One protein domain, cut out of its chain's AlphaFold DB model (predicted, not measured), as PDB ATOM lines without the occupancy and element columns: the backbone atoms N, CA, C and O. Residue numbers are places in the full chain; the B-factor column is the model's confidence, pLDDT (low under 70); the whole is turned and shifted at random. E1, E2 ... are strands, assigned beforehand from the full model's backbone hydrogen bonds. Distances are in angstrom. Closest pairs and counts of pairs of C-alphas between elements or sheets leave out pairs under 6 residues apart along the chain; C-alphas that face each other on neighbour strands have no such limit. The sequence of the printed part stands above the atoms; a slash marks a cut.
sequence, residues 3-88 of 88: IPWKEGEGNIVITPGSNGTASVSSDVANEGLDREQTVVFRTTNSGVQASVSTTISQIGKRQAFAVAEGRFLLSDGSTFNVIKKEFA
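Overview. This is residues 3 to 88 of the 88 residues of an uncharacterized protein of Bacteroides faecis (UniProt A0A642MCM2). Three two-stranded hairpins make a rod: the long ribbon E3-E4, with the shorter hairpin E1-E2 loosely alongside, and at the other end the small hairpin E5-E6 with its long loop, residues 66 to 79. The ribbon's tip, residues 44 to 49, sticks out. The printed part has 86 residues with no named helix and six named strands, E1 to E6 in chain order, in three antiparallel sheets E1 - E2, E3 - E4 and E5 - E6. The class is all strand, though 41 residues, under half, are in named strands; the whole is only just extended, close to loose, with a radius of gyration of the C-alphas of 18.1 A and spans of 62 by 26 by 18 A.

Along the chain. Find C-alpha 11 at (-14.259, 15.181, -17.932), where E1, residues 11 to 16, begins. Next come E2, residues 22 to 26, E3, residues 35 to 45, 31.0 A, and E4, residues 48 to 58, 32.6 A. E5 is residues 62 to 65; E6, residues 80 to 83, ends at C-alpha 83, (1.934, 24.888, -6.269).

Arrangement. In hairpin E1 and E2, look for N 13 and O 25, 2.8 A apart. In hairpin E3 and E4, find N 41 and O 52 at 2.7 A. In hairpin E5 and E6, N 65 and O 80 are 2.7 A apart. These pairs are within hydrogen-bond range. The closest C-alphas of E2 and E4, Ser 26 and Gln 58, are 7.9 A apart; E4 and E6 are apart.

Size, cuts and confidence. The farthest C-alphas, Ser 46 and Gly 70, are 61.5 A apart. The printed part has no cut. The link E5 to E6 is long, 14 residues. In this predicted model pLDDT is under 70 at residues 66 to 80.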
ATOM      1  N   ILE A   3     -18.979  13.992 -18.582       95.25
ATOM      2  CA  ILE A   3     -19.447  15.376 -18.578       95.25
ATOM      3  C   ILE A   3     -18.206  16.266 -18.568       95.25
ATOM      4  O   ILE A   3     -17.441  16.181 -17.607       95.25
ATOM      5  N   PRO A   4     -17.995  17.119 -19.582       96.56
ATOM      6  CA  PRO A   4     -16.874  18.047 -19.580       96.56
ATOM      7  C   PRO A   4     -16.896  18.947 -18.343       96.56
ATOM      8  O   PRO A   4     -17.963  19.409 -17.908       96.56
ATOM      9  N   TRP A   5     -15.716  19.203 -17.785       96.06
ATOM     10  CA  TRP A   5     -15.563  20.266 -16.802       96.06
ATOM     11  C   TRP A   5     -15.847  21.622 -17.458       96.06
ATOM     12  O   TRP A   5     -15.462  21.868 -18.599       96.06
ATOM     13  N   LYS A   6     -16.532  22.512 -16.738       95.06
ATOM     14  CA  LYS A   6     -16.786  23.892 -17.178       95.06
ATOM     15  C   LYS A   6     -15.511  24.732 -17.207       95.06
ATOM     16  O   LYS A   6     -15.421  25.661 -17.998       95.06
ATOM     17  N   GLU A   7     -14.557  24.407 -16.342       90.81
ATOM     18  CA  GLU A   7     -13.289  25.114 -16.188       90.81
ATOM     19  C   GLU A   7     -12.137  24.117 -16.261       90.81
ATOM     20  O   GLU A   7     -12.170  23.094 -15.579       90.81
ATOM     21  N   GLY A   8     -11.107  24.422 -17.053       88.06
ATOM     22  CA  GLY A   8      -9.960  23.538 -17.273       88.06
ATOM     23  C   GLY A   8     -10.255  22.370 -18.219       88.06
ATOM     24  O   GLY A   8     -11.249  22.363 -18.939       88.06
ATOM     25  N   GLU A   9      -9.365  21.379 -18.231       92.88
ATOM     26  CA  GLU A   9      -9.437  20.238 -19.152       92.88
ATOM     27  C   GLU A   9     -10.096  18.997 -18.522       92.88
ATOM     28  O   GLU A   9     -10.246  18.888 -17.297       92.88
ATOM     29  N   GLY A  10     -10.454  18.047 -19.389       95.25
ATOM     30  CA  GLY A  10     -10.968  16.722 -19.043       95.25
ATOM     31  C   GLY A  10     -12.454  16.665 -18.709       95.25
ATOM     32  O   GLY A  10     -13.213  17.621 -18.888       95.25
ATOM     33  N   ASN A  11     -12.869  15.507 -18.203       97.62
ATOM     34  CA  ASN A  11     -14.259  15.181 -17.932       97.62
ATOM     35  C   ASN A  11     -14.449  14.611 -16.527       97.62
ATOM     36  O   ASN A  11     -13.661  13.812 -16.021       97.62
ATOM     37  N   ILE A  12     -15.602  14.934 -15.958       97.00
ATOM     38  CA  ILE A  12     -16.218  14.183 -14.876       97.00
ATOM     39  C   ILE A  12     -16.702  12.849 -15.457       97.00
ATOM     40  O   ILE A  12     -17.589  12.809 -16.317       97.00
ATOM     41  N   VAL A  13     -16.140  11.748 -14.970       96.25
ATOM     42  CA  VAL A  13     -16.504  10.384 -15.351       96.25
ATOM     43  C   VAL A  13     -17.436   9.802 -14.296       96.25
ATOM     44  O   VAL A  13     -17.065   9.633 -13.134       96.25
ATOM     45  N   ILE A  14     -18.652   9.472 -14.723       93.00
ATOM     46  CA  ILE A  14     -19.676   8.845 -13.888       93.00
ATOM     47  C   ILE A  14     -19.850   7.400 -14.337       93.00
ATOM     48  O   ILE A  14     -20.287   7.139 -15.469       93.00
ATOM     49  N   THR A  15     -19.550   6.475 -13.432       92.75
ATOM     50  CA  THR A  15     -19.674   5.034 -13.656       92.75
ATOM     51  C   THR A  15     -20.846   4.504 -12.828       92.75
ATOM     52  O   THR A  15     -20.778   4.544 -11.594       92.75
ATOM     53  N   PRO A  16     -21.930   4.031 -13.474       88.56
ATOM     54  CA  PRO A  16     -23.064   3.437 -12.774       88.56
ATOM     55  C   PRO A  16     -22.633   2.230 -11.934       88.56
ATOM     56  O   PRO A  16     -21.858   1.395 -12.397       88.56
ATOM     57  N   GLY A  17     -23.151   2.139 -10.713       87.81
ATOM     58  CA  GLY A  17     -23.039   0.979  -9.837       87.81
ATOM     59  C   GLY A  17     -24.376   0.248  -9.691       87.81
ATOM     60  O   GLY A  17     -25.378   0.582 -10.326       87.81
ATOM     61  N   SER A  18     -24.410  -0.768  -8.830       88.25
ATOM     62  CA  SER A  18     -25.646  -1.469  -8.464       88.25
ATOM     63  C   SER A  18     -26.529  -0.624  -7.534       88.25
ATOM     64  O   SER A  18     -26.033   0.234  -6.805       88.25
ATOM     65  N   ASN A  19     -27.835  -0.908  -7.501       84.44
ATOM     66  CA  ASN A  19     -28.789  -0.342  -6.531       84.44
ATOM     67  C   ASN A  19     -28.838   1.199  -6.493       84.44
ATOM     68  O   ASN A  19     -28.886   1.796  -5.422       84.44
ATOM     69  N   GLY A  20     -28.805   1.851  -7.658       77.56
ATOM     70  CA  GLY A  20     -28.908   3.315  -7.740       77.56
ATOM     71  C   GLY A  20     -27.667   4.064  -7.245       77.56
ATOM     72  O   GLY A  20     -27.725   5.276  -7.057       77.56
ATOM     73  N   THR A  21     -26.549   3.364  -7.046       84.38
ATOM     74  CA  THR A  21     -25.260   3.992  -6.751       84.38
ATOM     75  C   THR A  21     -24.538   4.370  -8.041       84.38
ATOM     76  O   THR A  21     -24.745   3.767  -9.096       84.38
ATOM     77  N   ALA A  22     -23.673   5.374  -7.967       88.00
ATOM     78  CA  ALA A  22     -22.736   5.708  -9.028       88.00
ATOM     79  C   ALA A  22     -21.420   6.152  -8.394       88.00
ATOM     80  O   ALA A  22     -21.418   6.787  -7.339       88.00
ATOM     81  N   SER A  23     -20.308   5.824  -9.041       91.31
ATOM     82  CA  SER A  23     -19.004   6.382  -8.692       91.31
ATOM     83  C   SER A  23     -18.693   7.565  -9.598       91.31
ATOM     84  O   SER A  23     -19.100   7.607 -10.763       91.31
ATOM     85  N   VAL A  24     -17.990   8.538  -9.032       92.06
ATOM     86  CA  VAL A  24     -17.600   9.775  -9.701       92.06
ATOM     87  C   VAL A  24     -16.084   9.886  -9.638       92.06
ATOM     88  O   VAL A  24     -15.488   9.703  -8.579       92.06
ATOM     89  N   SER A  25     -15.466  10.178 -10.775       92.69
ATOM     90  CA  SER A  25     -14.027  10.416 -10.906       92.69
ATOM     91  C   SER A  25     -13.760  11.489 -11.964       92.69
ATOM     92  O   SER A  25     -14.688  11.957 -12.622       92.69
ATOM     93  N   SER A  26     -12.501  11.894 -12.120       92.94
ATOM     94  CA  SER A  26     -12.040  12.717 -13.242       92.94
ATOM     95  C   SER A  26     -11.068  11.888 -14.075       92.94
ATOM     96  O   SER A  26     -10.260  11.155 -13.503       92.94
ATOM     97  N   ASP A  27     -11.144  11.987 -15.401       95.38
ATOM     98  CA  ASP A  27     -10.229  11.274 -16.308       95.38
ATOM     99  C   ASP A  27      -8.815  11.875 -16.333       95.38
ATOM    100  O   ASP A  27      -7.850  11.176 -16.639       95.38
ATOM    101  N   VAL A  28      -8.688  13.147 -15.957       95.25
ATOM    102  CA  VAL A  28      -7.415  13.863 -15.827       95.25
ATOM    103  C   VAL A  28      -7.251  14.481 -14.441       95.25
ATOM    104  O   VAL A  28      -8.230  14.815 -13.759       95.25
ATOM    105  N   ALA A  29      -5.992  14.679 -14.043       93.06
ATOM    106  CA  ALA A  29      -5.643  15.519 -12.904       93.06
ATOM    107  C   ALA A  29      -5.937  16.996 -13.212       93.06
ATOM    108  O   ALA A  29      -5.830  17.440 -14.353       93.06
ATOM    109  N   ASN A  30      -6.294  17.767 -12.186       94.44
ATOM    110  CA  ASN A  30      -6.503  19.199 -12.331       94.44
ATOM    111  C   ASN A  30      -5.190  19.950 -12.082       94.44
ATOM    112  O   ASN A  30      -4.771  20.140 -10.944       94.44
ATOM    113  N   GLU A  31      -4.540  20.398 -13.153       92.06
ATOM    114  CA  GLU A  31      -3.310  21.197 -13.072       92.06
ATOM    115  C   GLU A  31      -3.567  22.643 -12.592       92.06
ATOM    116  O   GLU A  31      -2.623  23.377 -12.294       92.06
ATOM    117  N   GLY A  32      -4.826  23.089 -12.552       90.06
ATOM    118  CA  GLY A  32      -5.242  24.446 -12.198       90.06
ATOM    119  C   GLY A  32      -5.491  24.663 -10.703       90.06
ATOM    120  O   GLY A  32      -4.909  23.988  -9.854       90.06
ATOM    121  N   LEU A  33      -6.339  25.650 -10.404       90.62
ATOM    122  CA  LEU A  33      -6.919  25.876  -9.077       90.62
ATOM    123  C   LEU A  33      -8.022  24.854  -8.788       90.62
ATOM    124  O   LEU A  33      -8.492  24.180  -9.703       90.62
ATOM    125  N   ASP A  34      -8.450  24.755  -7.531       93.69
ATOM    126  CA  ASP A  34      -9.632  23.969  -7.168       93.69
ATOM    127  C   ASP A  34     -10.838  24.382  -8.012       93.69
ATOM    128  O   ASP A  34     -11.082  25.570  -8.220       93.69
ATOM    129  N   ARG A  35     -11.591  23.388  -8.483       94.94
ATOM    130  CA  ARG A  35     -12.807  23.598  -9.274       94.94
ATOM    131  C   ARG A  35     -13.956  22.788  -8.707       94.94
ATOM    132  O   ARG A  35     -13.749  21.693  -8.176       94.94
ATOM    133  N   GLU A  36     -15.169  23.299  -8.866       96.69
ATOM    134  CA  GLU A  36     -16.387  22.553  -8.570       96.69
ATOM    135  C   GLU A  36     -17.404  22.652  -9.700       96.69
ATOM    136  O   GLU A  36     -17.461  23.628 -10.448       96.69
ATOM    137  N   GLN A  37     -18.240  21.626  -9.812       96.56
ATOM    138  CA  GLN A  37     -19.331  21.616 -10.767       96.56
ATOM    139  C   GLN A  37     -20.515  20.816 -10.238       96.56
ATOM    140  O   GLN A  37     -20.397  19.640  -9.897       96.56
ATOM    141  N   THR A  38     -21.691  21.440 -10.240       95.81
ATOM    142  CA  THR A  38     -22.954  20.742  -9.998       95.81
ATOM    143  C   THR A  38     -23.388  19.977 -11.244       95.81
ATOM    144  O   THR A  38     -23.584  20.555 -12.317       95.81
ATOM    145  N   VAL A  39     -23.579  18.669 -11.091       92.75
ATOM    146  CA  VAL A  39     -24.148  17.775 -12.101       92.75
ATOM    147  C   VAL A  39     -25.582  17.441 -11.720       92.75
ATOM    148  O   VAL A  39     -25.859  17.058 -10.585       92.75
ATOM    149  N   VAL A  40     -26.493  17.569 -12.685       91.19
ATOM    150  CA  VAL A  40     -27.918  17.264 -12.518       91.19
ATOM    151  C   VAL A  40     -28.277  16.030 -13.338       91.19
ATOM    152  O   VAL A  40     -28.187  16.032 -14.564       91.19
ATOM    153  N   PHE A  41     -28.739  14.992 -12.654       87.00
ATOM    154  CA  PHE A  41     -29.287  13.774 -13.229       87.00
ATOM    155  C   PHE A  41     -30.802  13.904 -13.311       87.00
ATOM    156  O   PHE A  41     -31.486  13.972 -12.289       87.00
ATOM    157  N   ARG A  42     -31.340  13.935 -14.527       87.69
ATOM    158  CA  ARG A  42     -32.789  13.865 -14.745       87.69
ATOM    159  C   ARG A  42     -33.215  12.402 -14.755       87.69
ATOM    160  O   ARG A  42     -32.589  11.582 -15.419       87.69
ATOM    161  N   THR A  43     -34.260  12.086 -14.008       84.50
ATOM    162  CA  THR A  43     -34.804  10.735 -13.857       84.50
ATOM    163  C   THR A  43     -36.327  10.801 -13.744       84.50
ATOM    164  O   THR A  43     -36.934  11.858 -13.919       84.50
ATOM    165  N   THR A  44     -36.965   9.675 -13.460       86.12
ATOM    166  CA  THR A  44     -38.388   9.604 -13.141       86.12
ATOM    167  C   THR A  44     -38.587   8.839 -11.842       86.12
ATOM    168  O   THR A  44     -38.001   7.773 -11.666       86.12
ATOM    169  N   ASN A  45     -39.444   9.341 -10.957       82.62
ATOM    170  CA  ASN A  45     -39.929   8.606  -9.796       82.62
ATOM    171  C   ASN A  45     -41.395   8.243 -10.044       82.62
ATOM    172  O   ASN A  45     -42.243   9.128 -10.129       82.62
ATOM    173  N   SER A  46     -41.684   6.948 -10.196       85.06
ATOM    174  CA  SER A  46     -43.054   6.448 -10.390       85.06
ATOM    175  C   SER A  46     -43.797   7.118 -11.562       85.06
ATOM    176  O   SER A  46     -44.976   7.438 -11.468       85.06
ATOM    177  N   GLY A  47     -43.087   7.372 -12.669       85.81
ATOM    178  CA  GLY A  47     -43.639   8.008 -13.874       85.81
ATOM    179  C   GLY A  47     -43.653   9.542 -13.862       85.81
ATOM    180  O   GLY A  47     -43.920  10.148 -14.897       85.81
ATOM    181  N   VAL A  48     -43.310  10.184 -12.742       91.50
ATOM    182  CA  VAL A  48     -43.180  11.646 -12.639       91.50
ATOM    183  C   VAL A  48     -41.726  12.049 -12.857       91.50
ATOM    184  O   VAL A  48     -40.823  11.414 -12.312       91.50
ATOM    185  N   GLN A  49     -41.479  13.102 -13.641       91.81
ATOM    186  CA  GLN A  49     -40.128  13.644 -13.809       91.81
ATOM    187  C   GLN A  49     -39.537  14.051 -12.456       91.81
ATOM    188  O   GLN A  49     -40.159  14.757 -11.667       91.81
ATOM    189  N   ALA A  50     -38.310  13.615 -12.208       89.38
ATOM    190  CA  ALA A  50     -37.546  13.921 -11.015       89.38
ATOM    191  C   ALA A  50     -36.118  14.308 -11.409       89.38
ATOM    192  O   ALA A  50     -35.651  14.044 -12.520       89.38
ATOM    193  N   SER A  51     -35.393  14.933 -10.489       89.81
ATOM    194  CA  SER A  51     -33.970  15.179 -10.682       89.81
ATOM    195  C   SER A  51     -33.213  15.011  -9.380       89.81
ATOM    196  O   SER A  51     -33.736  15.306  -8.308       89.81
ATOM    197  N   VAL A  52     -31.985  14.528  -9.498       87.44
ATOM    198  CA  VAL A  52     -31.013  14.450  -8.412       87.44
ATOM    199  C   VAL A  52     -29.815  15.274  -8.843       87.44
ATOM    200  O   VAL A  52     -29.415  15.215 -10.003       87.44
ATOM    201  N   SER A  53     -29.245  16.057  -7.937       90.56
ATOM    202  CA  SER A  53     -28.036  16.824  -8.225       90.56
ATOM    203  C   SER A  53     -26.946  16.516  -7.215       90.56
ATOM    204  O   SER A  53     -27.227  16.127  -6.082       90.56
ATOM    205  N   THR A  54     -25.702  16.652  -7.650       91.12
ATOM    206  CA  THR A  54     -24.528  16.510  -6.795       91.12
ATOM    207  C   THR A  54     -23.466  17.505  -7.234       91.12
ATOM    208  O   THR A  54     -23.306  17.755  -8.430       91.12
ATOM    209  N   THR A  55     -22.764  18.093  -6.271       95.31
ATOM    210  CA  THR A  55     -21.612  18.954  -6.534       95.31
ATOM    211  C   THR A  55     -20.350  18.117  -6.469       95.31
ATOM    212  O   THR A  55     -20.122  17.388  -5.505       95.31
ATOM    213  N   ILE A  56     -19.546  18.210  -7.522       95.25
ATOM    214  CA  ILE A  56     -18.317  17.449  -7.690       95.25
ATOM    215  C   ILE A  56     -17.174  18.445  -7.620       95.25
ATOM    216  O   ILE A  56     -17.080  19.336  -8.462       95.25
ATOM    217  N   SER A  57     -16.318  18.284  -6.617       95.81
ATOM    218  CA  SER A  57     -15.142  19.125  -6.410       95.81
ATOM    219  C   SER A  57     -13.886  18.350  -6.782       95.81
ATOM    220  O   SER A  57     -13.755  17.168  -6.456       95.81
ATOM    221  N   GLN A  58     -12.947  19.015  -7.452       96.00
ATOM    222  CA  GLN A  58     -11.641  18.452  -7.763       96.00
ATOM    223  C   GLN A  58     -10.542  19.404  -7.313       96.00
ATOM    224  O   GLN A  58     -10.452  20.539  -7.788       96.00
ATOM    225  N   ILE A  59      -9.678  18.896  -6.434       94.88
ATOM    226  CA  ILE A  59      -8.502  19.623  -5.968       94.88
ATOM    227  C   ILE A  59      -7.583  19.893  -7.160       94.88
ATOM    228  O   ILE A  59      -7.240  18.975  -7.910       94.88
ATOM    229  N   GLY A  60      -7.213  21.155  -7.330       93.56
ATOM    230  CA  GLY A  60      -6.216  21.603  -8.283       93.56
ATOM    231  C   GLY A  60      -4.812  21.586  -7.688       93.56
ATOM    232  O   GLY A  60      -4.628  21.754  -6.479       93.56
ATOM    233  N   LYS A  61      -3.799  21.421  -8.544       93.06
ATOM    234  CA  LYS A  61      -2.389  21.480  -8.129       93.06
ATOM    235  C   LYS A  61      -1.952  22.850  -7.623       93.06
ATOM    236  O   LYS A  61      -0.917  22.958  -6.963       93.06
ATOM    237  N   ARG A  62      -2.699  23.900  -7.960       89.06
ATOM    238  CA  ARG A  62      -2.367  25.288  -7.655       89.06
ATOM    239  C   ARG A  62      -3.322  25.885  -6.619       89.06
ATOM    240  O   ARG A  62      -4.481  25.493  -6.525       89.06
ATOM    241  N   GLN A  63      -2.841  26.878  -5.880       86.12
ATOM    242  CA  GLN A  63      -3.639  27.775  -5.039       86.12
ATOM    243  C   GLN A  63      -3.293  29.232  -5.343       86.12
ATOM    244  O   GLN A  63      -2.171  29.534  -5.758       86.12
ATOM    245  N   ALA A  64      -4.241  30.137  -5.117       81.19
ATOM    246  CA  ALA A  64      -4.012  31.561  -5.290       81.19
ATOM    247  C   ALA A  64      -3.129  32.106  -4.154       81.19
ATOM    248  O   ALA A  64      -3.400  31.903  -2.971       81.19
ATOM    249  N   PHE A  65      -2.064  32.806  -4.522       74.44
ATOM    250  CA  PHE A  65      -1.177  33.522  -3.620       74.44
ATOM    251  C   PHE A  65      -1.629  34.977  -3.528       74.44
ATOM    252  O   PHE A  65      -1.519  35.737  -4.495       74.44
ATOM    253  N   ALA A  66      -2.153  35.357  -2.363       65.94
ATOM    254  CA  ALA A  66      -2.511  36.735  -2.064       65.94
ATOM    255  C   ALA A  66      -1.261  37.508  -1.621       65.94
ATOM    256  O   ALA A  66      -0.609  37.148  -0.642       65.94
ATOM    257  N   VAL A  67      -0.934  38.578  -2.343       61.59
ATOM    258  CA  VAL A  67       0.182  39.477  -2.025       61.59
ATOM    259  C   VAL A  67      -0.357  40.740  -1.356       61.59
ATOM    260  O   VAL A  67      -1.324  41.319  -1.840       61.59
ATOM    261  N   ALA A  68       0.263  41.174  -0.254       62.31
ATOM    262  CA  ALA A  68      -0.205  42.324   0.529       62.31
ATOM    263  C   ALA A  68       0.471  43.670   0.177       62.31
ATOM    264  O   ALA A  68      -0.101  44.714   0.473       62.31
ATOM    265  N   GLU A  69       1.655  43.692  -0.459       59.75
ATOM    266  CA  GLU A  69       2.468  44.923  -0.593       59.75
ATOM    267  C   GLU A  69       3.163  45.122  -1.958       59.75
ATOM    268  O   GLU A  69       4.176  44.482  -2.240       59.75
ATOM    269  N   GLY A  70       2.652  46.028  -2.807       57.97
ATOM    270  CA  GLY A  70       3.296  46.417  -4.074       57.97
ATOM    271  C   GLY A  70       2.338  46.674  -5.248       57.97
ATOM    272  O   GLY A  70       1.161  46.331  -5.207       57.97
ATOM    273  N   ARG A  71       2.836  47.304  -6.324       58.88
ATOM    274  CA  ARG A  71       2.161  47.291  -7.638       58.88
ATOM    275  C   ARG A  71       2.564  46.001  -8.347       58.88
ATOM    276  O   ARG A  71       3.675  45.910  -8.861       58.88
ATOM    277  N   PHE A  72       1.684  45.010  -8.335       53.91
ATOM    278  CA  PHE A  72       1.940  43.689  -8.905       53.91
ATOM    279  C   PHE A  72       1.320  43.557 -10.296       53.91
ATOM    280  O   PHE A  72       0.200  44.010 -10.524       53.91
ATOM    281  N   LEU A  73       2.054  42.935 -11.220       57.41
ATOM    282  CA  LEU A  73       1.559  42.567 -12.545       57.41
ATOM    283  C   LEU A  73       0.806  41.248 -12.437       57.41
ATOM    284  O   LEU A  73       1.335  40.273 -11.922       57.41
ATOM    285  N   LEU A  74      -0.429  41.229 -12.905       54.47
ATOM    286  CA  LEU A  74      -1.356  40.138 -12.657       54.47
ATOM    287  C   LEU A  74      -1.426  39.295 -13.932       54.47
ATOM    288  O   LEU A  74      -1.467  39.866 -15.021       54.47
ATOM    289  N   SER A  75      -1.443  37.962 -13.835       61.97
ATOM    290  CA  SER A  75      -1.700  37.143 -15.031       61.97
ATOM    291  C   SER A  75      -3.134  37.323 -15.550       61.97
ATOM    292  O   SER A  75      -3.391  37.030 -16.712       61.97
ATOM    293  N   ASP A  76      -4.041  37.827 -14.698       58.00
ATOM    294  CA  ASP A  76      -5.460  38.083 -14.988       58.00
ATOM    295  C   ASP A  76      -6.058  39.355 -14.347       58.00
ATOM    296  O   ASP A  76      -7.081  39.852 -14.804       58.00
ATOM    297  N   GLY A  77      -5.458  39.890 -13.288       55.69
ATOM    298  CA  GLY A  77      -5.989  41.050 -12.574       55.69
ATOM    299  C   GLY A  77      -5.945  40.983 -11.041       55.69
ATOM    300  O   GLY A  77      -6.177  42.015 -10.414       55.69
ATOM    301  N   SER A  78      -5.680  39.827 -10.410       56.28
ATOM    302  CA  SER A  78      -5.817  39.743  -8.936       56.28
ATOM    303  C   SER A  78      -4.840  38.842  -8.166       56.28
ATOM    304  O   SER A  78      -4.531  39.175  -7.023       56.28
ATOM    305  N   THR A  79      -4.324  37.740  -8.726       59.34
ATOM    306  CA  THR A  79      -3.503  36.777  -7.954       59.34
ATOM    307  C   THR A  79      -2.453  36.039  -8.792       59.34
ATOM    308  O   THR A  79      -2.565  35.939 -10.012       59.34
ATOM    309  N   PHE A  80      -1.410  35.516  -8.130       69.44
ATOM    310  CA  PHE A  80      -0.472  34.552  -8.724       69.44
ATOM    311  C   PHE A  80      -0.809  33.141  -8.249       69.44
ATOM    312  O   PHE A  80      -1.110  32.943  -7.079       69.44
ATOM    313  N   ASN A  81      -0.704  32.143  -9.117       76.12
ATOM    314  CA  ASN A  81      -0.911  30.750  -8.730       76.12
ATOM    315  C   ASN A  81       0.395  30.130  -8.201       76.12
ATOM    316  O   ASN A  81       1.419  30.198  -8.880       76.12
ATOM    317  N   VAL A  82       0.366  29.478  -7.035       85.25
ATOM    318  CA  VAL A  82       1.492  28.705  -6.468       85.25
ATOM    319  C   VAL A  82       1.140  27.224  -6.362       85.25
ATOM    320  O   VAL A  82      -0.031  26.883  -6.218       85.25
ATOM    321  N   ILE A  83       2.136  26.337  -6.430       89.06
ATOM    322  CA  ILE A  83       1.934  24.888  -6.269       89.06
ATOM    323  C   ILE A  83       1.586  24.577  -4.808       89.06
ATOM    324  O   ILE A  83       2.257  25.064  -3.895       89.06
ATOM    325  N   LYS A  84       0.528  23.791  -4.577       89.31
ATOM    326  CA  LYS A  84       0.171  23.348  -3.223       89.31
ATOM    327  C   LYS A  84       1.162  22.301  -2.724       89.31
ATOM    328  O   LYS A  84       1.702  21.521  -3.505       89.31
ATOM    329  N   LYS A  85       1.375  22.262  -1.408       89.00
ATOM    330  CA  LYS A  85       2.404  21.427  -0.770       89.00
ATOM    331  C   LYS A  85       2.215  19.932  -1.045       89.00
ATOM    332  O   LYS A  85       3.198  19.217  -1.171       89.00
ATOM    333  N   GLU A  86       0.978  19.463  -1.144       88.75
ATOM    334  CA  GLU A  86       0.645  18.071  -1.454       88.75
ATOM    335  C   GLU A  86       1.038  17.631  -2.880       88.75
ATOM    336  O   GLU A  86       1.037  16.433  -3.159       88.75
ATOM    337  N   PHE A  87       1.396  18.575  -3.760       85.38
ATOM    338  CA  PHE A  87       1.855  18.322  -5.131       85.38
ATOM    339  C   PHE A  87       3.292  18.811  -5.397       85.38
ATOM    340  O   PHE A  87       3.706  18.823  -6.559       85.38
ATOM    341  N   ALA A  88       4.011  19.260  -4.360       81.69
ATOM    342  CA  ALA A  88       5.375  19.793  -4.441       81.69
ATOM    343  C   ALA A  88       6.453  18.714  -4.270       81.69
ATOM    344  O   ALA A  88       6.184  17.699  -3.587       81.69
TER     345      ALA A  88